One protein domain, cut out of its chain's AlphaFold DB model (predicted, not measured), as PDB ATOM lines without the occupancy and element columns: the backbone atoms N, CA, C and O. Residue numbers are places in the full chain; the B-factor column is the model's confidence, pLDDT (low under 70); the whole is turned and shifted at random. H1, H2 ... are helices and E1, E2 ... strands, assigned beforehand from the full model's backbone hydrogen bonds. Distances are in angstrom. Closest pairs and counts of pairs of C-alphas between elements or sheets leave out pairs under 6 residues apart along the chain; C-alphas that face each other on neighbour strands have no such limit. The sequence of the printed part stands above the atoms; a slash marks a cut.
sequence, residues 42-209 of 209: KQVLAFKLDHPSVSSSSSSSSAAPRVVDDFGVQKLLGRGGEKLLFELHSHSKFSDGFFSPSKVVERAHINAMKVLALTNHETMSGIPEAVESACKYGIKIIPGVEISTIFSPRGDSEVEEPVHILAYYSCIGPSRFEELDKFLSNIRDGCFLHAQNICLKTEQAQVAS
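AT A GLANCE: This is residues 42 to 209 of the 209 residues of the protein "POLIIIAc domain-containing protein" of Glycine max (UniProt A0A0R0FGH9). A small sheet of three strands has the short helices H2 and H3 side by side over one face at the E1 end, while the E2 and E3 hairpin runs on beyond them. The long helix H4 meets E2 with its residues 183 to 191, and its residues 192 to 207 stick out as a straight arm; residues 42 to 61, with H1, stick out at the opposite end. The printed part has 168 residues, with four named helices and three named strands in the order H1 H2 E1 H3 E2 E3 H4, and its class is mixed, helices and strands. The sheet is mixed, in the order E1 E2 E3. The whole is loose, with a radius of gyration of the C-alphas of 22.1 A and spans of 77 by 38 by 36 A.

HOW THE PARTS SIT: H1, residues 42 to 49, is not on the sheet. H2, residues 101 to 110, lies over E1, residues 115 to 118, at a height over the sheet of 9.8 A, and the C-alphas of Ala 108 and Leu 116 are their closest, 7.1 A apart. H3, residues 127 to 137, touches H2 at a shallow tilt of 31 degrees, the same way; the C-alphas of Pro 101 and Ala 130 come closest, 4.9 A. On the same face as H2, H3 lies over E2, residues 140 to 151, with a height over the sheet of 8.7 A; their closest C-alphas, those of Val 131 and Ile 141, are 5.9 A apart. E1, H3 and E2 form a strand-helix-strand unit, two parallel neighbour strands with a helix between, and its crossover is right-handed. N 116 and O 140 are 2.9 A apart, within hydrogen-bond range. E2 bends by 51 degrees at residue 148 and forms an antiparallel hairpin with E3, residues 161 to 168, where N 151 and O 161 are 2.8 A apart. H4, residues 177 to 207, is on the sheet; the C-alphas of Ile 147 and Leu 184 are the closest of E2 and H4, 7.6 A. In H1, H2 and H4 every O i to N i+4 pair is within hydrogen-bond range; in H3, 5 of 7 are.

IN THESE COORDINATES: H1 begins at C-alpha 42, (120.460, 140.088, 71.518). H3 is 15.5 A long, E2 32.1 A, E3 22.6 A and H4 44.9 A. E2 ends at C-alpha 151, (156.680, 98.644, 87.273), and H4 at C-alpha 207, (135.086, 71.796, 94.283).

THE WHOLE: The C-alphas farthest apart, those of Ser 60 and Ala 208, are 78.4 A apart. The printed part has no cut. The link from H1 to H2, 51 residues, is long. Residues 43 to 44, 46 to 82 and 156 have pLDDT under 70.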
ATOM      1  N   LYS A  42     121.390 140.968  70.785       73.89
ATOM      2  CA  LYS A  42     120.460 140.088  71.518       73.89
ATOM      3  C   LYS A  42     121.007 138.670  71.746       73.89
ATOM      4  O   LYS A  42     120.763 138.103  72.800       73.89
ATOM      5  N   GLN A  43     121.760 138.112  70.797       68.84
ATOM      6  CA  GLN A  43     122.400 136.795  70.937       68.84
ATOM      7  C   GLN A  43     123.611 136.861  71.882       68.84
ATOM      8  O   GLN A  43     123.846 135.931  72.640       68.84
ATOM      9  N   VAL A  44     124.326 137.993  71.904       67.31
ATOM     10  CA  VAL A  44     125.365 138.270  72.914       67.31
ATOM     11  C   VAL A  44     124.759 138.381  74.315       67.31
ATOM     12  O   VAL A  44     125.341 137.870  75.262       67.31
ATOM     13  N   LEU A  45     123.587 139.008  74.460       70.88
ATOM     14  CA  LEU A  45     122.871 139.049  75.739       70.88
ATOM     15  C   LEU A  45     122.360 137.669  76.171       70.88
ATOM     16  O   LEU A  45     122.475 137.356  77.345       70.88
ATOM     17  N   ALA A  46     121.875 136.830  75.250       62.27
ATOM     18  CA  ALA A  46     121.484 135.452  75.564       62.27
ATOM     19  C   ALA A  46     122.677 134.617  76.068       62.27
ATOM     20  O   ALA A  46     122.582 133.997  77.117       62.27
ATOM     21  N   PHE A  47     123.838 134.720  75.409       58.55
ATOM     22  CA  PHE A  47     125.077 134.072  75.864       58.55
ATOM     23  C   PHE A  47     125.544 134.576  77.243       58.55
ATOM     24  O   PHE A  47     126.159 133.845  78.008       58.55
ATOM     25  N   LYS A  48     125.242 135.837  77.581       61.14
ATOM     26  CA  LYS A  48     125.534 136.416  78.901       61.14
ATOM     27  C   LYS A  48     124.507 136.044  79.974       61.14
ATOM     28  O   LYS A  48     124.839 136.160  81.145       61.14
ATOM     29  N   LEU A  49     123.296 135.634  79.596       58.19
ATOM     30  CA  LEU A  49     122.230 135.233  80.520       58.19
ATOM     31  C   LEU A  49     122.332 133.753  80.932       58.19
ATOM     32  O   LEU A  49     121.885 133.419  82.024       58.19
ATOM     33  N   ASP A  50     122.999 132.905  80.138       51.55
ATOM     34  CA  ASP A  50     123.332 131.512  80.510       51.55
ATOM     35  C   ASP A  50     124.516 131.411  81.499       51.55
ATOM     36  O   ASP A  50     124.845 130.336  82.001       51.55
ATOM     37  N   HIS A  51     125.114 132.551  81.853       48.18
ATOM     38  CA  HIS A  51     125.900 132.718  83.069       48.18
ATOM     39  C   HIS A  51     125.030 133.460  84.088       48.18
ATOM     40  O   HIS A  51     124.810 134.661  83.920       48.18
ATOM     41  N   PRO A  52     124.516 132.807  85.145       41.39
ATOM     42  CA  PRO A  52     123.659 133.490  86.094       41.39
ATOM     43  C   PRO A  52     124.490 134.519  86.864       41.39
ATOM     44  O   PRO A  52     125.248 134.202  87.782       41.39
ATOM     45  N   SER A  53     124.328 135.788  86.491       37.59
ATOM     46  CA  SER A  53     124.587 136.913  87.375       37.59
ATOM     47  C   SER A  53     123.595 136.810  88.529       37.59
ATOM     48  O   SER A  53     122.430 137.182  88.400       37.59
ATOM     49  N   VAL A  54     124.049 136.250  89.648       38.76
ATOM     50  CA  VAL A  54     123.280 136.199  90.889       38.76
ATOM     51  C   VAL A  54     123.177 137.628  91.425       38.76
ATOM     52  O   VAL A  54     124.124 138.164  91.999       38.76
ATOM     53  N   SER A  55     122.040 138.277  91.180       32.96
ATOM     54  CA  SER A  55     121.659 139.545  91.797       32.96
ATOM     55  C   SER A  55     120.437 139.320  92.682       32.96
ATOM     56  O   SER A  55     119.313 139.247  92.190       32.96
ATOM     57  N   SER A  56     120.666 139.240  93.991       37.70
ATOM     58  CA  SER A  56     119.636 139.360  95.024       37.70
ATOM     59  C   SER A  56     120.216 140.075  96.250       37.70
ATOM     60  O   SER A  56     121.004 139.510  96.999       37.70
ATOM     61  N   SER A  57     119.825 141.348  96.367       38.58
ATOM     62  CA  SER A  57     119.519 142.129  97.579       38.58
ATOM     63  C   SER A  57     120.478 142.167  98.789       38.58
ATOM     64  O   SER A  57     120.646 141.203  99.526       38.58
ATOM     65  N   SER A  58     120.913 143.409  99.058       37.25
ATOM     66  CA  SER A  58     121.156 144.063 100.359       37.25
ATOM     67  C   SER A  58     122.263 143.538 101.280       37.25
ATOM     68  O   SER A  58     122.023 142.750 102.187       37.25
ATOM     69  N   SER A  59     123.456 144.125 101.164       40.05
ATOM     70  CA  SER A  59     124.107 144.860 102.266       40.05
ATOM     71  C   SER A  59     125.429 145.475 101.794       40.05
ATOM     72  O   SER A  59     126.208 144.887 101.052       40.05
ATOM     73  N   SER A  60     125.640 146.718 102.197       35.22
ATOM     74  CA  SER A  60     126.822 147.542 101.971       35.22
ATOM     75  C   SER A  60     128.109 146.905 102.509       35.22
ATOM     76  O   SER A  60     128.229 146.721 103.716       35.22
ATOM     77  N   SER A  61     129.098 146.636 101.656       45.21
ATOM     78  CA  SER A  61     130.530 146.738 101.997       45.21
ATOM     79  C   SER A  61     131.398 146.561 100.744       45.21
ATOM     80  O   SER A  61     131.043 145.853  99.807       45.21
ATOM     81  N   SER A  62     132.499 147.305 100.710       43.93
ATOM     82  CA  SER A  62     133.466 147.488  99.623       43.93
ATOM     83  C   SER A  62     133.803 146.234  98.801       43.93
ATOM     84  O   SER A  62     134.194 145.208  99.358       43.93
ATOM     85  N   ALA A  63     133.744 146.357  97.472       46.51
ATOM     86  CA  ALA A  63     134.160 145.330  96.523       46.51
ATOM     87  C   ALA A  63     135.653 144.994  96.687       46.51
ATOM     88  O   ALA A  63     136.524 145.720  96.211       46.51
ATOM     89  N   ALA A  64     135.945 143.887  97.367       50.35
ATOM     90  CA  ALA A  64     137.276 143.304  97.376       50.35
ATOM     91  C   ALA A  64     137.617 142.739  95.983       50.35
ATOM     92  O   ALA A  64     136.728 142.217  95.296       50.35
ATOM     93  N   PRO A  65     138.884 142.823  95.543       45.30
ATOM     94  CA  PRO A  65     139.293 142.307  94.246       45.30
ATOM     95  C   PRO A  65     139.116 140.784  94.220       45.30
ATOM     96  O   PRO A  65     139.687 140.064  95.038       45.30
ATOM     97  N   ARG A  66     138.311 140.284  93.277       46.70
ATOM     98  CA  ARG A  66     138.196 138.848  93.001       46.70
ATOM     99  C   ARG A  66     139.393 138.442  92.154       46.70
ATOM    100  O   ARG A  66     139.458 138.797  90.981       46.70
ATOM    101  N   VAL A  67     140.332 137.714  92.745       52.42
ATOM    102  CA  VAL A  67     141.375 137.027  91.981       52.42
ATOM    103  C   VAL A  67     140.841 135.638  91.666       52.42
ATOM    104  O   VAL A  67     140.513 134.870  92.570       52.42
ATOM    105  N   VAL A  68     140.685 135.364  90.378       55.48
ATOM    106  CA  VAL A  68     140.380 134.035  89.856       55.48
ATOM    107  C   VAL A  68     141.731 133.361  89.635       55.48
ATOM    108  O   VAL A  68     142.568 133.920  88.932       55.48
ATOM    109  N   ASP A  69     141.984 132.231  90.291       57.87
ATOM    110  CA  ASP A  69     143.179 131.429  90.010       57.87
ATOM    111  C   ASP A  69     143.049 130.710  88.655       57.87
ATOM    112  O   ASP A  69     141.967 130.680  88.066       57.87
ATOM    113  N   ASP A  70     144.125 130.095  88.153       59.84
ATOM    114  CA  ASP A  70     144.098 129.296  86.910       59.84
ATOM    115  C   ASP A  70     143.065 128.160  86.969       59.84
ATOM    116  O   ASP A  70     142.665 127.588  85.948       59.84
ATOM    117  N   PHE A  71     142.593 127.834  88.178       52.14
ATOM    118  CA  PHE A  71     141.534 126.879  88.366       52.14
ATOM    119  C   PHE A  71     140.128 127.487  88.211       52.14
ATOM    120  O   PHE A  71     139.183 126.756  87.933       52.14
ATOM    121  N   GLY A  72     139.941 128.796  88.260       53.92
ATOM    122  CA  GLY A  72     138.607 129.386  88.209       53.92
ATOM    123  C   GLY A  72     137.914 129.419  89.572       53.92
ATOM    124  O   GLY A  72     136.732 129.764  89.643       53.92
ATOM    125  N   VAL A  73     138.609 129.056  90.657       59.46
ATOM    126  CA  VAL A  73     138.026 129.064  91.999       59.46
ATOM    127  C   VAL A  73     137.993 130.511  92.481       59.46
ATOM    128  O   VAL A  73     139.016 131.172  92.646       59.46
ATOM    129  N   GLN A  74     136.786 131.042  92.685       57.21
ATOM    130  CA  GLN A  74     136.622 132.396  93.206       57.21
ATOM    131  C   GLN A  74     137.049 132.420  94.673       57.21
ATOM    132  O   GLN A  74     136.320 131.968  95.556       57.21
ATOM    133  N   LYS A  75     138.233 132.973  94.939       51.74
ATOM    134  CA  LYS A  75     138.682 133.242  96.301       51.74
ATOM    135  C   LYS A  75     137.969 134.496  96.800       51.74
ATOM    136  O   LYS A  75     138.184 135.590  96.273       51.74
ATOM    137  N   LEU A  76     137.109 134.361  97.809       52.12
ATOM    138  CA  LEU A  76     136.542 135.522  98.487       52.12
ATOM    139  C   LEU A  76     137.643 136.139  99.369       52.12
ATOM    140  O   LEU A  76     137.863 135.717 100.502       52.12
ATOM    141  N   LEU A  77     138.388 137.112  98.835       49.53
ATOM    142  CA  LEU A  77     139.331 137.914  99.620       49.53
ATOM    143  C   LEU A  77     138.540 138.829 100.573       49.53
ATOM    144  O   LEU A  77     138.314 139.990 100.257       49.53
ATOM    145  N   GLY A  78     138.055 138.332 101.717       40.02
ATOM    146  CA  GLY A  78     137.308 139.218 102.620       40.02
ATOM    147  C   GLY A  78     136.560 138.619 103.808       40.02
ATOM    148  O   GLY A  78     135.434 139.031 104.039       40.02
ATOM    149  N   ARG A  79     137.144 137.674 104.556       43.58
ATOM    150  CA  ARG A  79     136.886 137.368 105.989       43.58
ATOM    151  C   ARG A  79     137.566 136.034 106.303       43.58
ATOM    152  O   ARG A  79     137.323 135.091 105.575       43.58
ATOM    153  N   GLY A  80     138.412 135.984 107.338       48.18
ATOM    154  CA  GLY A  80     138.957 134.770 107.983       48.18
ATOM    155  C   GLY A  80     139.311 133.593 107.063       48.18
ATOM    156  O   GLY A  80     138.425 132.847 106.685       48.18
ATOM    157  N   GLY A  81     140.601 133.412 106.755       52.30
ATOM    158  CA  GLY A  81     141.138 132.449 105.781       52.30
ATOM    159  C   GLY A  81     140.406 131.108 105.676       52.30
ATOM    160  O   GLY A  81     140.775 130.141 106.338       52.30
ATOM    161  N   GLU A  82     139.408 131.046 104.792       65.08
ATOM    162  CA  GLU A  82     138.738 129.801 104.444       65.08
ATOM    163  C   GLU A  82     139.778 128.869 103.818       65.08
ATOM    164  O   GLU A  82     140.347 129.153 102.758       65.08
ATOM    165  N   LYS A  83     140.083 127.774 104.521       70.45
ATOM    166  CA  LYS A  83     141.005 126.747 104.045       70.45
ATOM    167  C   LYS A  83     140.434 126.173 102.752       70.45
ATOM    168  O   LYS A  83     139.371 125.558 102.763       70.45
ATOM    169  N   LEU A  84     141.139 126.379 101.643       77.20
ATOM    170  CA  LEU A  84     140.812 125.704 100.395       77.20
ATOM    171  C   LEU A  84     141.044 124.206 100.601       77.20
ATOM    172  O   LEU A  84     142.157 123.785 100.920       77.20
ATOM    173  N   LEU A  85     139.971 123.431 100.472       90.36
ATOM    174  CA  LEU A  85     139.990 121.986 100.624       90.36
ATOM    175  C   LEU A  85     139.857 121.342  99.241       90.36
ATOM    176  O   LEU A  85     138.982 121.715  98.449       90.36
ATOM    177  N   PHE A  86     140.780 120.428  98.961       93.99
ATOM    178  CA  PHE A  86     140.938 119.753  97.683       93.99
ATOM    179  C   PHE A  86     140.865 118.254  97.930       93.99
ATOM    180  O   PHE A  86     141.512 117.755  98.849       93.99
ATOM    181  N   GLU A  87     140.118 117.560  97.084       95.51
ATOM    182  CA  GLU A  87     140.164 116.110  96.959       95.51
ATOM    183  C   GLU A  87     140.744 115.801  95.581       95.51
ATOM    184  O   GLU A  87     140.197 116.251  94.574       95.51
ATOM    185  N   LEU A  88     141.884 115.115  95.528       96.80
ATOM    186  CA  LEU A  88     142.616 114.879  94.279       96.80
ATOM    187  C   LEU A  88     142.599 113.411  93.847       96.80
ATOM    188  O   LEU A  88     143.141 113.097  92.789       96.80
ATOM    189  N   HIS A  89     141.963 112.529  94.618       97.43
ATOM    190  CA  HIS A  89     141.847 111.119  94.273       97.43
ATOM    191  C   HIS A  89     140.491 110.591  94.740       97.43
ATOM    192  O   HIS A  89     140.252 110.390  95.927       97.43
ATOM    193  N   SER A  90     139.567 110.380  93.802       97.21
ATOM    194  CA  SER A  90     138.236 109.877  94.142       97.21
ATOM    195  C   SER A  90     137.648 108.966  93.074       97.21
ATOM    196  O   SER A  90     137.897 109.130  91.879       97.21
ATOM    197  N   HIS A  91     136.811 108.038  93.534       97.94
ATOM    198  CA  HIS A  91     136.194 106.994  92.725       97.94
ATOM    199  C   HIS A  91     134.675 107.101  92.743       97.94
ATOM    200  O   HIS A  91     134.055 107.531  93.722       97.94
ATOM    201  N   SER A  92     134.064 106.652  91.654       97.74
ATOM    202  CA  SER A  92     132.619 106.538  91.490       97.74
ATOM    203  C   SER A  92     132.230 105.135  91.025       97.74
ATOM    204  O   SER A  92     133.088 104.327  90.678       97.74
ATOM    205  N   LYS A  93     130.922 104.885  90.914       97.42
ATOM    206  CA  LYS A  93     130.331 103.652  90.357       97.42
ATOM    207  C   LYS A  93     130.779 103.297  88.935       97.42
ATOM    208  O   LYS A  93     130.436 102.226  88.454       97.42
ATOM    209  N   PHE A  94     131.485 104.191  88.247       96.66
ATOM    210  CA  PHE A  94     132.089 103.892  86.949       96.66
ATOM    211  C   PHE A  94     133.339 103.006  87.050       96.66
ATOM    212  O   PHE A  94     133.797 102.517  86.025       96.66
ATOM    213  N   SER A  95     133.877 102.799  88.253       95.29
ATOM    214  CA  SER A  95     134.924 101.814  88.529       95.29
ATOM    215  C   SER A  95     134.537 100.989  89.759       95.29
ATOM    216  O   SER A  95     133.603 100.195  89.693       95.29
ATOM    217  N   ASP A  96     135.186 101.214  90.893       94.88
ATOM    218  CA  ASP A  96     135.013 100.483  92.151       94.88
ATOM    219  C   ASP A  96     134.373 101.339  93.264       94.88
ATOM    220  O   ASP A  96     134.121 100.871  94.376       94.88
ATOM    221  N   GLY A  97     134.061 102.604  92.972       95.11
ATOM    222  CA  GLY A  97     133.454 103.520  93.928       95.11
ATOM    223  C   GLY A  97     131.988 103.194  94.237       95.11
ATOM    224  O   GLY A  97     131.207 102.769  93.389       95.11
ATOM    225  N   PHE A  98     131.559 103.494  95.465       94.41
ATOM    226  CA  PHE A  98     130.188 103.210  95.909       94.41
ATOM    227  C   PHE A  98     129.138 104.210  95.386       94.41
ATOM    228  O   PHE A  98     127.959 103.880  95.242       94.41
ATOM    229  N   PHE A  99     129.533 105.455  95.118       96.63
ATOM    230  CA  PHE A  99     128.623 106.554  94.776       96.63
ATOM    231  C   PHE A  99     128.656 106.885  93.280       96.63
ATOM    232  O   PHE A  99     129.690 106.756  92.634       96.63
ATOM    233  N   SER A 100     127.532 107.327  92.705       97.99
ATOM    234  CA  SER A 100     127.554 107.906  91.351       97.99
ATOM    235  C   SER A 100     128.388 109.196  91.338       97.99
ATOM    236  O   SER A 100     128.496 109.837  92.390       97.99
ATOM    237  N   PRO A 101     128.932 109.630  90.187       98.02
ATOM    238  CA  PRO A 101     129.664 110.894  90.083       98.02
ATOM    239  C   PRO A 101     128.910 112.080  90.696       98.02
ATOM    240  O   PRO A 101     129.484 112.834  91.483       98.02
ATOM    241  N   SER A 102     127.598 112.190  90.450       98.08
ATOM    242  CA  SER A 102     126.762 113.237  91.055       98.08
ATOM    243  C   SER A 102     126.793 113.219  92.584       98.08
ATOM    244  O   SER A 102     126.879 114.274  93.213       98.08
ATOM    245  N   LYS A 103     126.744 112.024  93.189       97.33
ATOM    246  CA  LYS A 103     126.732 111.848  94.646       97.33
ATOM    247  C   LYS A 103     128.120 112.047  95.262       97.33
ATOM    248  O   LYS A 103     128.205 112.533  96.387       97.33
ATOM    249  N   VAL A 104     129.196 111.730  94.534       97.54
ATOM    250  CA  VAL A 104     130.573 112.076  94.938       97.54
ATOM    251  C   VAL A 104     130.715 113.596  95.052       97.54
ATOM    252  O   VAL A 104     131.176 114.093  96.079       97.54
ATOM    253  N   VAL A 105     130.231 114.341  94.054       97.35
ATOM    254  CA  VAL A 105     130.244 115.814  94.060       97.35
ATOM    255  C   VAL A 105     129.421 116.385  95.219       97.35
ATOM    256  O   VAL A 105     129.893 117.264  95.936       97.35
ATOM    257  N   GLU A 106     128.207 115.874  95.441       95.52
ATOM    258  CA  GLU A 106     127.356 116.303  96.561       95.52
ATOM    259  C   GLU A 106     128.063 116.100  97.913       95.52
ATOM    260  O   GLU A 106     128.056 116.986  98.766       95.52
ATOM    261  N   ARG A 107     128.734 114.956  98.108       95.60
ATOM    262  CA  ARG A 107     129.518 114.699  99.325       95.60
ATOM    263  C   ARG A 107     130.706 115.646  99.461       95.60
ATOM    264  O   ARG A 107     130.970 116.121 100.563       95.60
ATOM    265  N   ALA A 108     131.403 115.939  98.366       95.25
ATOM    266  CA  ALA A 108     132.491 116.910  98.366       95.25
ATOM    267  C   ALA A 108     131.989 118.301  98.801       95.25
ATOM    268  O   ALA A 108     132.634 118.957  99.617       95.25
ATOM    269  N   HIS A 109     130.795 118.704  98.354       93.99
ATOM    270  CA  HIS A 109     130.154 119.952  98.779       93.99
ATOM    271  C   HIS A 109     129.844 119.977 100.278       93.99
ATOM    272  O   HIS A 109     130.190 120.947 100.951       93.99
ATOM    273  N   ILE A 110     129.258 118.898 100.811       92.61
ATOM    274  CA  ILE A 110     128.978 118.752 102.251       92.61
ATOM    275  C   ILE A 110     130.266 118.889 103.080       92.61
ATOM    276  O   ILE A 110     130.253 119.495 104.149       92.61
ATOM    277  N   ASN A 111     131.390 118.397 102.557       91.84
ATOM    278  CA  ASN A 111     132.708 118.488 103.189       91.84
ATOM    279  C   ASN A 111     133.455 119.806 102.893       91.84
ATOM    280  O   ASN A 111     134.657 119.893 103.140       91.84
ATOM    281  N   ALA A 112     132.769 120.823 102.357       92.12
ATOM    282  CA  ALA A 112     133.326 122.132 102.007       92.12
ATOM    283  C   ALA A 112     134.509 122.095 101.013       92.12
ATOM    284  O   ALA A 112     135.310 123.034 100.957       92.12
ATOM    285  N   MET A 113     134.606 121.042 100.194       92.70
ATOM    286  CA  MET A 113     135.602 120.955  99.127       92.70
ATOM    287  C   MET A 113     135.320 122.007  98.056       92.70
ATOM    288  O   MET A 113     134.174 122.237  97.667       92.70
ATOM    289  N   LYS A 114     136.380 122.644  97.561       92.76
ATOM    290  CA  LYS A 114     136.302 123.602  96.445       92.76
ATOM    291  C   LYS A 114     136.707 122.972  95.122       92.76
ATOM    292  O   LYS A 114     136.249 123.411  94.068       92.76
ATOM    293  N   VAL A 115     137.548 121.944  95.181       94.69
ATOM    294  CA  VAL A 115     138.067 121.236  94.013       94.69
ATOM    295  C   VAL A 115     138.024 119.738  94.277       94.69
ATOM    296  O   VAL A 115     138.409 119.288  95.355       94.69
ATOM    297  N   LEU A 116     137.558 118.991  93.285       96.52
ATOM    298  CA  LEU A 116     137.438 117.541  93.307       96.52
ATOM    299  C   LEU A 116     138.009 116.974  92.004       96.52
ATOM    300  O   LEU A 116     137.551 117.337  90.921       96.52
ATOM    301  N   ALA A 117     138.981 116.073  92.091       97.71
ATOM    302  CA  ALA A 117     139.403 115.255  90.965       97.71
ATOM    303  C   ALA A 117     138.667 113.917  90.997       97.71
ATOM    304  O   ALA A 117     138.695 113.210  92.005       97.71
ATOM    305  N   LEU A 118     138.005 113.577  89.891       97.97
ATOM    306  CA  LEU A 118     137.400 112.260  89.704       97.97
ATOM    307  C   LEU A 118     138.368 111.416  88.874       97.97
ATOM    308  O   LEU A 118     138.669 111.781  87.741       97.97
ATOM    309  N   THR A 119     138.864 110.327  89.455       98.27
ATOM    310  CA  THR A 119     139.994 109.525  88.958       98.27
ATOM    311  C   THR A 119     139.631 108.042  88.974       98.27
ATOM    312  O   THR A 119     140.300 107.241  89.609       98.27
ATOM    313  N   ASN A 120     138.530 107.671  88.310       98.13
ATOM    314  CA  ASN A 120     138.119 106.265  88.221       98.13
ATOM    315  C   ASN A 120     139.213 105.398  87.569       98.13
ATOM    316  O   ASN A 120     139.945 105.881  86.699       98.13
ATOM    317  N   HIS A 121     139.235 104.111  87.924       97.47
ATOM    318  CA  HIS A 121     140.097 103.107  87.298       97.47
ATOM    319  C   HIS A 121     139.777 102.938  85.810       97.47
ATOM    320  O   HIS A 121     138.635 102.660  85.431       97.47
ATOM    321  N   GLU A 122     140.782 103.179  84.968       96.82
ATOM    322  CA  GLU A 122     140.768 103.001  83.514       96.82
ATOM    323  C   GLU A 122     139.553 103.606  82.788       96.82
ATOM    324  O   GLU A 122     139.107 103.109  81.748       96.82
ATOM    325  N   THR A 123     138.958 104.680  83.306       97.12
ATOM    326  CA  THR A 123     137.817 105.314  82.639       97.12
ATOM    327  C   THR A 123     137.633 106.779  82.997       97.12
ATOM    328  O   THR A 123     137.783 107.200  84.141       97.12
ATOM    329  N   MET A 124     137.212 107.558  82.001       97.22
ATOM    330  CA  MET A 124     136.781 108.948  82.165       97.22
ATOM    331  C   MET A 124     135.262 109.112  81.989       97.22
ATOM    332  O   MET A 124     134.756 110.234  81.995       97.22
ATOM    333  N   SER A 125     134.503 108.017  81.864       96.50
ATOM    334  CA  SER A 125     133.067 108.062  81.542       96.50
ATOM    335  C   SER A 125     132.208 108.785  82.588       96.50
ATOM    336  O   SER A 125     131.152 109.310  82.251       96.50
ATOM    337  N   GLY A 126     132.665 108.862  83.842       96.97
ATOM    338  CA  GLY A 126     131.971 109.592  84.910       96.97
ATOM    339  C   GLY A 126     132.221 111.107  84.928       96.97
ATOM    340  O   GLY A 126     131.526 111.826  85.647       96.97
ATOM    341  N   ILE A 127     133.199 111.614  84.163       97.27
ATOM    342  CA  ILE A 127     133.584 113.035  84.190       97.27
ATOM    343  C   ILE A 127     132.437 113.966  83.754       97.27
ATOM    344  O   ILE A 127     132.196 114.936  84.476       97.27
ATOM    345  N   PRO A 128     131.701 113.720  82.645       96.45
ATOM    346  CA  PRO A 128     130.625 114.619  82.221       96.45
ATOM    347  C   PRO A 128     129.542 114.804  83.292       96.45
ATOM    348  O   PRO A 128     129.158 115.935  83.585       96.45
ATOM    349  N   GLU A 129     129.120 113.710  83.939       97.61
ATOM    350  CA  GLU A 129     128.138 113.743  85.032       97.61
ATOM    351  C   GLU A 129     128.680 114.513  86.252       97.61
ATOM    352  O   GLU A 129     127.968 115.322  86.854       97.61
ATOM    353  N   ALA A 130     129.952 114.306  86.613       97.39
ATOM    354  CA  ALA A 130     130.578 115.034  87.714       97.39
ATOM    355  C   ALA A 130     130.616 116.544  87.454       97.39
ATOM    356  O   ALA A 130     130.275 117.325  88.343       97.39
ATOM    357  N   VAL A 131     131.006 116.954  86.243       96.24
ATOM    358  CA  VAL A 131     131.070 118.365  85.834       96.24
ATOM    359  C   VAL A 131     129.682 119.002  85.899       96.24
ATOM    360  O   VAL A 131     129.533 120.062  86.507       96.24
ATOM    361  N   GLU A 132     128.663 118.340  85.347       96.33
ATOM    362  CA  GLU A 132     127.280 118.828  85.376       96.33
ATOM    363  C   GLU A 132     126.758 118.995  86.814       96.33
ATOM    364  O   GLU A 132     126.147 120.015  87.152       96.33
ATOM    365  N   SER A 133     127.023 118.022  87.692       96.67
ATOM    366  CA  SER A 133     126.646 118.112  89.107       96.67
ATOM    367  C   SER A 133     127.396 119.240  89.824       96.67
ATOM    368  O   SER A 133     126.805 120.002  90.591       96.67
ATOM    369  N   ALA A 134     128.688 119.410  89.542       96.11
ATOM    370  CA  ALA A 134     129.543 120.379  90.221       96.11
ATOM    371  C   ALA A 134     129.169 121.833  89.922       96.11
ATOM    372  O   ALA A 134     129.288 122.684  90.812       96.11
ATOM    373  N   CYS A 135     128.614 122.106  88.734       94.15
ATOM    374  CA  CYS A 135     128.032 123.406  88.398       94.15
ATOM    375  C   CYS A 135     126.975 123.864  89.418       94.15
ATOM    376  O   CYS A 135     126.868 125.059  89.683       94.15
ATOM    377  N   LYS A 136     126.231 122.933  90.037       94.71
ATOM    378  CA  LYS A 136     125.182 123.238  91.029       94.71
ATOM    379  C   LYS A 136     125.754 123.682  92.379       94.71
ATOM    380  O   LYS A 136     125.113 124.452  93.087       94.71
ATOM    381  N   TYR A 137     126.949 123.206  92.728       92.83
ATOM    382  CA  TYR A 137     127.569 123.406  94.044       92.83
ATOM    383  C   TYR A 137     128.736 124.399  94.037       92.83
ATOM    384  O   TYR A 137     129.295 124.696  95.093       92.83
ATOM    385  N   GLY A 138     129.129 124.904  92.863       92.33
ATOM    386  CA  GLY A 138     130.303 125.767  92.717       92.33
ATOM    387  C   GLY A 138     131.620 125.040  93.005       92.33
ATOM    388  O   GLY A 138     132.584 125.670  93.438       92.33
ATOM    389  N   ILE A 139     131.651 123.721  92.796       94.02
ATOM    390  CA  ILE A 139     132.863 122.903  92.905       94.02
ATOM    391  C   ILE A 139     133.548 122.873  91.548       94.02
ATOM    392  O   ILE A 139     132.899 122.725  90.512       94.02
ATOM    393  N   LYS A 140     134.877 122.965  91.541       94.53
ATOM    394  CA  LYS A 140     135.647 122.657  90.344       94.53
ATOM    395  C   LYS A 140     135.898 121.159  90.236       94.53
ATOM    396  O   LYS A 140     136.454 120.566  91.156       94.53
ATOM    397  N   ILE A 141     135.617 120.593  89.065       96.58
ATOM    398  CA  ILE A 141     136.099 119.261  88.699       96.58
ATOM    399  C   ILE A 141     137.447 119.353  87.986       96.58
ATOM    400  O   ILE A 141     137.613 120.149  87.058       96.58
ATOM    401  N   ILE A 142     138.399 118.527  88.417       97.06
ATOM    402  CA  ILE A 142     139.606 118.195  87.655       97.06
ATOM    403  C   ILE A 142     139.352 116.842  86.981       97.06
ATOM    404  O   ILE A 142     139.241 115.833  87.682       97.06
ATOM    405  N   PRO A 143     139.226 116.792  85.644       97.13
ATOM    406  CA  PRO A 143     139.163 115.525  84.935       97.13
ATOM    407  C   PRO A 143     140.437 114.722  85.177       97.13
ATOM    408  O   PRO A 143     141.538 115.234  84.973       97.13
ATOM    409  N   GLY A 144     140.294 113.469  85.582       97.70
ATOM    410  CA  GLY A 144     141.422 112.571  85.739       97.70
ATOM    411  C   GLY A 144     141.046 111.119  85.495       97.70
ATOM    412  O   GLY A 144     139.895 110.789  85.207       97.70
ATOM    413  N   VAL A 145     142.053 110.266  85.573       98.19
ATOM    414  CA  VAL A 145     141.937 108.814  85.470       98.19
ATOM    415  C   VAL A 145     143.054 108.186  86.291       98.19
ATOM    416  O   VAL A 145     144.169 108.714  86.327       98.19
ATOM    417  N   GLU A 146     142.749 107.081  86.955       98.42
ATOM    418  CA  GLU A 146     143.750 106.220  87.571       98.42
ATOM    419  C   GLU A 146     144.050 105.063  86.622       98.42
ATOM    420  O   GLU A 146     143.134 104.410  86.127       98.42
ATOM    421  N   ILE A 147     145.330 104.868  86.312       97.75
ATOM    422  CA  ILE A 147     145.801 103.897  85.326       97.75
ATOM    423  C   ILE A 147     146.617 102.833  86.050       97.75
ATOM    424  O   ILE A 147     147.712 103.129  86.540       97.75
ATOM    425  N   SER A 148     146.124 101.598  86.085       95.25
ATOM    426  CA  SER A 148     146.906 100.449  86.540       95.25
ATOM    427  C   SER A 148     148.016 100.104  85.542       95.25
ATOM    428  O   SER A 148     147.798 100.003  84.334       95.25
ATOM    429  N   THR A 149     149.229  99.900  86.050       93.64
ATOM    430  CA  THR A 149     150.385  99.433  85.279       93.64
ATOM    431  C   THR A 149     151.283  98.551  86.143       93.64
ATOM    432  O   THR A 149     151.081  98.405  87.346       93.64
ATOM    433  N   ILE A 150     152.287  97.953  85.518       92.23
ATOM    434  CA  ILE A 150     153.333  97.186  86.185       92.23
ATOM    435  C   ILE A 150     154.633  97.981  86.091       92.23
ATOM    436  O   ILE A 150     154.968  98.516  85.030       92.23
ATOM    437  N   PHE A 151     155.342  98.085  87.207       92.26
ATOM    438  CA  PHE A 151     156.680  98.644  87.273       92.26
ATOM    439  C   PHE A 151     157.695  97.519  87.449       92.26
ATOM    440  O   PHE A 151     157.590  96.713  88.370       92.26
ATOM    441  N   SER A 152     158.693  97.490  86.568       89.29
ATOM    442  CA  SER A 152     159.873  96.642  86.698       89.29
ATOM    443  C   SER A 152     161.098  97.535  86.932       89.29
ATOM    444  O   SER A 152     161.506  98.290  86.038       89.29
ATOM    445  N   PRO A 153     161.681  97.532  88.146       84.25
ATOM    446  CA  PRO A 153     162.878  98.312  88.414       84.25
ATOM    447  C   PRO A 153     164.037  97.813  87.547       84.25
ATOM    448  O   PRO A 153     164.195  96.624  87.287       84.25
ATOM    449  N   ARG A 154     164.891  98.737  87.100       82.40
ATOM    450  CA  ARG A 154     166.075  98.386  86.311       82.40
ATOM    451  C   ARG A 154     167.122  97.725  87.218       82.40
ATOM    452  O   ARG A 154     167.842  98.425  87.925       82.40
ATOM    453  N   GLY A 155     167.210  96.398  87.181       74.76
ATOM    454  CA  GLY A 155     168.169  95.565  87.918       74.76
ATOM    455  C   GLY A 155     167.755  94.092  87.862       74.76
ATOM    456  O   GLY A 155     166.647  93.803  87.430       74.76
ATOM    457  N   ASP A 156     168.611  93.168  88.301       65.98
ATOM    458  CA  ASP A 156     168.394  91.702  88.223       65.98
ATOM    459  C   ASP A 156     167.219  91.171  89.079       65.98
ATOM    460  O   ASP A 156     167.038  89.966  89.241       65.98
ATOM    461  N   SER A 157     166.412  92.062  89.651       70.33
ATOM    462  CA  SER A 157     165.190  91.703  90.356       70.33
ATOM    463  C   SER A 157     164.059  91.533  89.342       70.33
ATOM    464  O   SER A 157     163.475  92.516  88.897       70.33
ATOM    465  N   GLU A 158     163.696  90.288  89.030       76.46
ATOM    466  CA  GLU A 158     162.519  89.919  88.214       76.46
ATOM    467  C   GLU A 158     161.170  90.196  88.917       76.46
ATOM    468  O   GLU A 158     160.141  89.604  88.595       76.46
ATOM    469  N   VAL A 159     161.160  91.068  89.924       84.92
ATOM    470  CA  VAL A 159     159.958  91.386  90.689       84.92
ATOM    471  C   VAL A 159     159.214  92.497  89.962       84.92
ATOM    472  O   VAL A 159     159.620  93.656  89.968       84.92
ATOM    473  N   GLU A 160     158.126  92.110  89.311       87.38
ATOM    474  CA  GLU A 160     157.128  93.024  88.775       87.38
ATOM    475  C   GLU A 160     156.195  93.492  89.896       87.38
ATOM    476  O   GLU A 160     155.605  92.678  90.610       87.38
ATOM    477  N   GLU A 161     156.045  94.808  90.043       88.79
ATOM    478  CA  GLU A 161     155.184  95.403  91.066       88.79
ATOM    479  C   GLU A 161     154.004  96.141  90.419       88.79
ATOM    480  O   GLU A 161     154.211  96.975  89.531       88.79
ATOM    481  N   PRO A 162     152.752  95.877  90.839       92.06
ATOM    482  CA  PRO A 162     151.610  96.648  90.372       92.06
ATOM    483  C   PRO A 162     151.681  98.068  90.939       92.06
ATOM    484  O   PRO A 162     151.806  98.267  92.149       92.06
ATOM    485  N   VAL A 163     151.571  99.068  90.069       95.01
ATOM    486  CA  VAL A 163     151.549 100.485  90.446       95.01
ATOM    487  C   VAL A 163     150.405 101.201  89.744       95.01
ATOM    488  O   VAL A 163     150.017 100.851  88.630       95.01
ATOM    489  N   HIS A 164     149.856 102.223  90.391       96.54
ATOM    490  CA  HIS A 164     148.784 103.042  89.835       96.54
ATOM    491  C   HIS A 164     149.302 104.449  89.534       96.54
ATOM    492  O   HIS A 164     149.952 105.081  90.369       96.54
ATOM    493  N   ILE A 165     149.024 104.938  88.327       97.22
ATOM    494  CA  ILE A 165     149.423 106.270  87.868       97.22
ATOM    495  C   ILE A 165     148.178 107.144  87.755       97.22
ATOM    496  O   ILE A 165     147.267 106.852  86.983       97.22
ATOM    497  N   LEU A 166     148.167 108.259  88.485       98.10
ATOM    498  CA  LEU A 166     147.134 109.283  88.357       98.10
ATOM    499  C   LEU A 166     147.488 110.238  87.216       98.10
ATOM    500  O   LEU A 166     148.538 110.883  87.228       98.10
ATOM    501  N   ALA A 167     146.589 110.352  86.240       97.29
ATOM    502  CA  ALA A 167     146.687 111.318  85.154       97.29
ATOM    503  C   ALA A 167     145.586 112.372  85.297       97.29
ATOM    504  O   ALA A 167     144.401 112.045  85.350       97.29
ATOM    505  N   TYR A 168     145.984 113.643  85.330       97.19
ATOM    506  CA  TYR A 168     145.082 114.789  85.444       97.19
ATOM    507  C   TYR A 168     145.091 115.615  84.164       97.19
ATOM    508  O   TYR A 168     146.132 115.807  83.534       97.19
ATOM    509  N   TYR A 169     143.932 116.163  83.816       96.33
ATOM    510  CA  TYR A 169     143.736 116.949  82.608       96.33
ATOM    511  C   TYR A 169     143.100 118.304  82.915       96.33
ATOM    512  O   TYR A 169     142.510 118.544  83.970       96.33
ATOM    513  N   SER A 170     143.214 119.213  81.947       91.56
ATOM    514  CA  SER A 170     142.467 120.470  81.971       91.56
ATOM    515  C   SER A 170     140.957 120.217  81.850       91.56
ATOM    516  O   SER A 170     140.523 119.110  81.539       91.56
ATOM    517  N   CYS A 171     140.139 121.259  82.018       82.35
ATOM    518  CA  CYS A 171     138.686 121.169  81.827       82.35
ATOM    519  C   CYS A 171     138.262 120.706  80.419       82.35
ATOM    520  O   CYS A 171     137.138 120.249  80.254       82.35
ATOM    521  N   ILE A 172     139.149 120.811  79.425       85.64
ATOM    522  CA  ILE A 172     138.915 120.358  78.046       85.64
ATOM    523  C   ILE A 172     139.174 118.841  77.911       85.64
ATOM    524  O   ILE A 172     138.771 118.229  76.929       85.64
ATOM    525  N   GLY A 173     139.801 118.217  78.912       90.39
ATOM    526  CA  GLY A 173     140.211 116.817  78.870       90.39
ATOM    527  C   GLY A 173     141.532 116.600  78.115       90.39
ATOM    528  O   GLY A 173     142.277 117.558  77.868       90.39
ATOM    529  N   PRO A 174     141.875 115.340  77.799       93.77
ATOM    530  CA  PRO A 174     143.071 114.981  77.039       93.77
ATOM    531  C   PRO A 174     142.973 115.419  75.572       93.77
ATOM    532  O   PRO A 174     141.936 115.267  74.934       93.77
ATOM    533  N   SER A 175     144.088 115.876  74.993       94.32
ATOM    534  CA  SER A 175     144.141 116.276  73.576       94.32
ATOM    535  C   SER A 175     143.925 115.119  72.592       94.32
ATOM    536  O   SER A 175     143.530 115.364  71.458       94.32
ATOM    537  N   ARG A 176     144.206 113.876  73.005       95.10
ATOM    538  CA  ARG A 176     144.055 112.645  72.204       95.10
ATOM    539  C   ARG A 176     143.091 111.687  72.909       95.10
ATOM    540  O   ARG A 176     143.484 110.593  73.308       95.10
ATOM    541  N   PHE A 177     141.860 112.145  73.147       95.29
ATOM    542  CA  PHE A 177     140.872 111.408  73.941       95.29
ATOM    543  C   PHE A 177     140.580 110.017  73.373       95.29
ATOM    544  O   PHE A 177     140.567 109.056  74.129       95.29
ATOM    545  N   GLU A 178     140.428 109.882  72.057       96.50
ATOM    546  CA  GLU A 178     140.098 108.607  71.412       96.50
ATOM    547  C   GLU A 178     141.217 107.568  71.566       96.50
ATOM    548  O   GLU A 178     140.959 106.382  71.759       96.50
ATOM    549  N   GLU A 179     142.475 108.006  71.498       97.41
ATOM    550  CA  GLU A 179     143.625 107.122  71.696       97.41
ATOM    551  C   GLU A 179     143.778 106.718  73.158       97.41
ATOM    552  O   GLU A 179     144.060 105.553  73.440       97.41
ATOM    553  N   LEU A 180     143.554 107.664  74.077       96.79
ATOM    554  CA  LEU A 180     143.531 107.375  75.504       96.79
ATOM    555  C   LEU A 180     142.413 106.384  75.830       96.79
ATOM    556  O   LEU A 180     142.686 105.370  76.454       96.79
ATOM    557  N   ASP A 181     141.180 106.631  75.394       96.54
ATOM    558  CA  ASP A 181     140.044 105.755  75.695       96.54
ATOM    559  C   ASP A 181     140.251 104.347  75.122       96.54
ATOM    560  O   ASP A 181     139.998 103.356  75.806       96.54
ATOM    561  N   LYS A 182     140.833 104.236  73.919       97.46
ATOM    562  CA  LYS A 182     141.246 102.942  73.360       97.46
ATOM    563  C   LYS A 182     142.304 102.251  74.226       97.46
ATOM    564  O   LYS A 182     142.197 101.054  74.474       97.46
ATOM    565  N   PHE A 183     143.322 102.984  74.677       97.20
ATOM    566  CA  PHE A 183     144.358 102.451  75.563       97.20
ATOM    567  C   PHE A 183     143.773 101.962  76.894       97.20
ATOM    568  O   PHE A 183     144.029 100.829  77.293       97.20
ATOM    569  N   LEU A 184     142.928 102.775  77.531       97.43
ATOM    570  CA  LEU A 184     142.236 102.422  78.767       97.43
ATOM    571  C   LEU A 184     141.321 101.205  78.572       97.43
ATOM    572  O   LEU A 184     141.280 100.326  79.428       97.43
ATOM    573  N   SER A 185     140.637 101.103  77.426       96.77
ATOM    574  CA  SER A 185     139.812  99.936  77.104       96.77
ATOM    575  C   SER A 185     140.623  98.644  77.063       96.77
ATOM    576  O   SER A 185     140.179  97.651  77.627       96.77
ATOM    577  N   ASN A 186     141.825  98.663  76.482       96.88
ATOM    578  CA  ASN A 186     142.689  97.479  76.456       96.88
ATOM    579  C   ASN A 186     143.083  97.019  77.871       96.88
ATOM    580  O   ASN A 186     143.160  95.818  78.123       96.88
ATOM    581  N   ILE A 187     143.323  97.957  78.799       96.06
ATOM    582  CA  ILE A 187     143.619  97.619  80.201       96.06
ATOM    583  C   ILE A 187     142.385  96.988  80.853       96.06
ATOM    584  O   ILE A 187     142.496  95.920  81.453       96.06
ATOM    585  N   ARG A 188     141.198  97.588  80.678       95.34
ATOM    586  CA  ARG A 188     139.937  97.038  81.207       95.34
ATOM    587  C   ARG A 188     139.662  95.625  80.696       95.34
ATOM    588  O   ARG A 188     139.258  94.773  81.485       95.34
ATOM    589  N   ASP A 189     139.912  95.363  79.416       95.41
ATOM    590  CA  ASP A 189     139.753  94.030  78.822       95.41
ATOM    591  C   ASP A 189     140.703  93.016  79.484       95.41
ATOM    592  O   ASP A 189     140.298  91.901  79.822       95.41
ATOM    593  N   GLY A 190     141.949  93.423  79.752       93.01
ATOM    594  CA  GLY A 190     142.914  92.631  80.516       93.01
ATOM    595  C   GLY A 190     142.448  92.341  81.946       93.01
ATOM    596  O   GLY A 190     142.482  91.188  82.382       93.01
ATOM    597  N   CYS A 191     141.946  93.355  82.657       91.19
ATOM    598  CA  CYS A 191     141.384  93.208  84.002       91.19
ATOM    599  C   CYS A 191     140.167  92.271  84.018       91.19
ATOM    600  O   CYS A 191     140.041  91.438  84.916       91.19
ATOM    601  N   PHE A 192     139.297  92.353  83.010       92.19
ATOM    602  CA  PHE A 192     138.140  91.470  82.870       92.19
ATOM    603  C   PHE A 192     138.558  90.005  82.690       92.19
ATOM    604  O   PHE A 192     138.067  89.126  83.402       92.19
ATOM    605  N   LEU A 193     139.513  89.739  81.792       93.55
ATOM    606  CA  LEU A 193     140.069  88.396  81.598       93.55
ATOM    607  C   LEU A 193     140.746  87.877  82.872       93.55
ATOM    608  O   LEU A 193     140.602  86.710  83.236       93.55
ATOM    609  N   HIS A 194     141.472  88.743  83.578       91.01
ATOM    610  CA  HIS A 194     142.097  88.393  84.846       91.01
ATOM    611  C   HIS A 194     141.060  88.008  85.912       91.01
ATOM    612  O   HIS A 194     141.183  86.948  86.526       91.01
ATOM    613  N   ALA A 195     140.007  88.812  86.079       92.85
ATOM    614  CA  ALA A 195     138.918  88.530  87.010       92.85
ATOM    615  C   ALA A 195     138.218  87.201  86.682       92.85
ATOM    616  O   ALA A 195     137.994  86.389  87.578       92.85
ATOM    617  N   GLN A 196     137.963  86.924  85.399       95.04
ATOM    618  CA  GLN A 196     137.397  85.646  84.957       95.04
ATOM    619  C   GLN A 196     138.289  84.458  85.353       95.04
ATOM    620  O   GLN A 196     137.799  83.456  85.875       95.04
ATOM    621  N   ASN A 197     139.604  84.578  85.159       94.93
ATOM    622  CA  ASN A 197     140.555  83.539  85.548       94.93
ATOM    623  C   ASN A 197     140.602  83.324  87.067       94.93
ATOM    624  O   ASN A 197     140.747  82.184  87.513       94.93
ATOM    625  N   ILE A 198     140.475  84.391  87.864       93.34
ATOM    626  CA  ILE A 198     140.364  84.279  89.324       93.34
ATOM    627  C   ILE A 198     139.098  83.504  89.693       93.34
ATOM    628  O   ILE A 198     139.200  82.539  90.447       93.34
ATOM    629  N   CYS A 199     137.940  83.866  89.129       94.26
ATOM    630  CA  CYS A 199     136.674  83.182  89.402       94.26
ATOM    631  C   CYS A 199     136.766  81.674  89.126       94.26
ATOM    632  O   CYS A 199     136.466  80.868  90.006       94.26
ATOM    633  N   LEU A 200     137.291  81.282  87.960       94.56
ATOM    634  CA  LEU A 200     137.456  79.870  87.599       94.56
ATOM    635  C   LEU A 200     138.371  79.114  88.575       94.56
ATOM    636  O   LEU A 200     138.074  77.984  88.960       94.56
ATOM    637  N   LYS A 201     139.475  79.733  89.013       93.85
ATOM    638  CA  LYS A 201     140.374  79.135  90.013       93.85
ATOM    639  C   LYS A 201     139.695  78.989  91.374       93.85
ATOM    640  O   LYS A 201     139.898  77.978  92.041       93.85
ATOM    641  N   THR A 202     138.887  79.970  91.784       92.89
ATOM    642  CA  THR A 202     138.146  79.899  93.052       92.89
ATOM    643  C   THR A 202     137.063  78.824  93.029       92.89
ATOM    644  O   THR A 202     136.917  78.108  94.014       92.89
ATOM    645  N   GLU A 203     136.372  78.638  91.903       92.94
ATOM    646  CA  GLU A 203     135.389  77.562  91.727       92.94
ATOM    647  C   GLU A 203     136.057  76.181  91.798       92.94
ATOM    648  O   GLU A 203     135.599  75.302  92.522       92.94
ATOM    649  N   GLN A 204     137.192  75.994  91.115       91.16
ATOM    650  CA  GLN A 204     137.951  74.737  91.166       91.16
ATOM    651  C   GLN A 204     138.458  74.418  92.577       91.16
ATOM    652  O   GLN A 204     138.404  73.265  93.001       91.16
ATOM    653  N   ALA A 205     138.920  75.430  93.317       89.85
ATOM    654  CA  ALA A 205     139.371  75.261  94.695       89.85
ATOM    655  C   ALA A 205     138.224  74.879  95.646       89.85
ATOM    656  O   ALA A 205     138.437  74.069  96.542       89.85
ATOM    657  N   GLN A 206     137.016  75.416  95.432       87.23
ATOM    658  CA  GLN A 206     135.819  75.055  96.202       87.23
ATOM    659  C   GLN A 206     135.317  73.641  95.898       87.23
ATOM    660  O   GLN A 206     134.791  72.978  96.781       87.23
ATOM    661  N   VAL A 207     135.467  73.168  94.658       85.86
ATOM    662  CA  VAL A 207     135.086  71.796  94.283       85.86
ATOM    663  C   VAL A 207     136.091  70.762  94.809       85.86
ATOM    664  O   VAL A 207     135.735  69.603  95.004       85.86
ATOM    665  N   ALA A 208     137.345  71.161  95.040       80.39
ATOM    666  CA  ALA A 208     138.395  70.282  95.554       80.39
ATOM    667  C   ALA A 208     138.392  70.115  97.089       80.39
ATOM    668  O   ALA A 208     139.099  69.237  97.588       80.39
ATOM    669  N   SER A 209     137.640  70.947  97.823       71.44
ATOM    670  CA  SER A 209     137.485  70.902  99.289       71.44
ATOM    671  C   SER A 209     136.236  70.146  99.719       71.44
ATOM    672  O   SER A 209     136.339  69.339 100.668       71.44
TER     673      SER A 209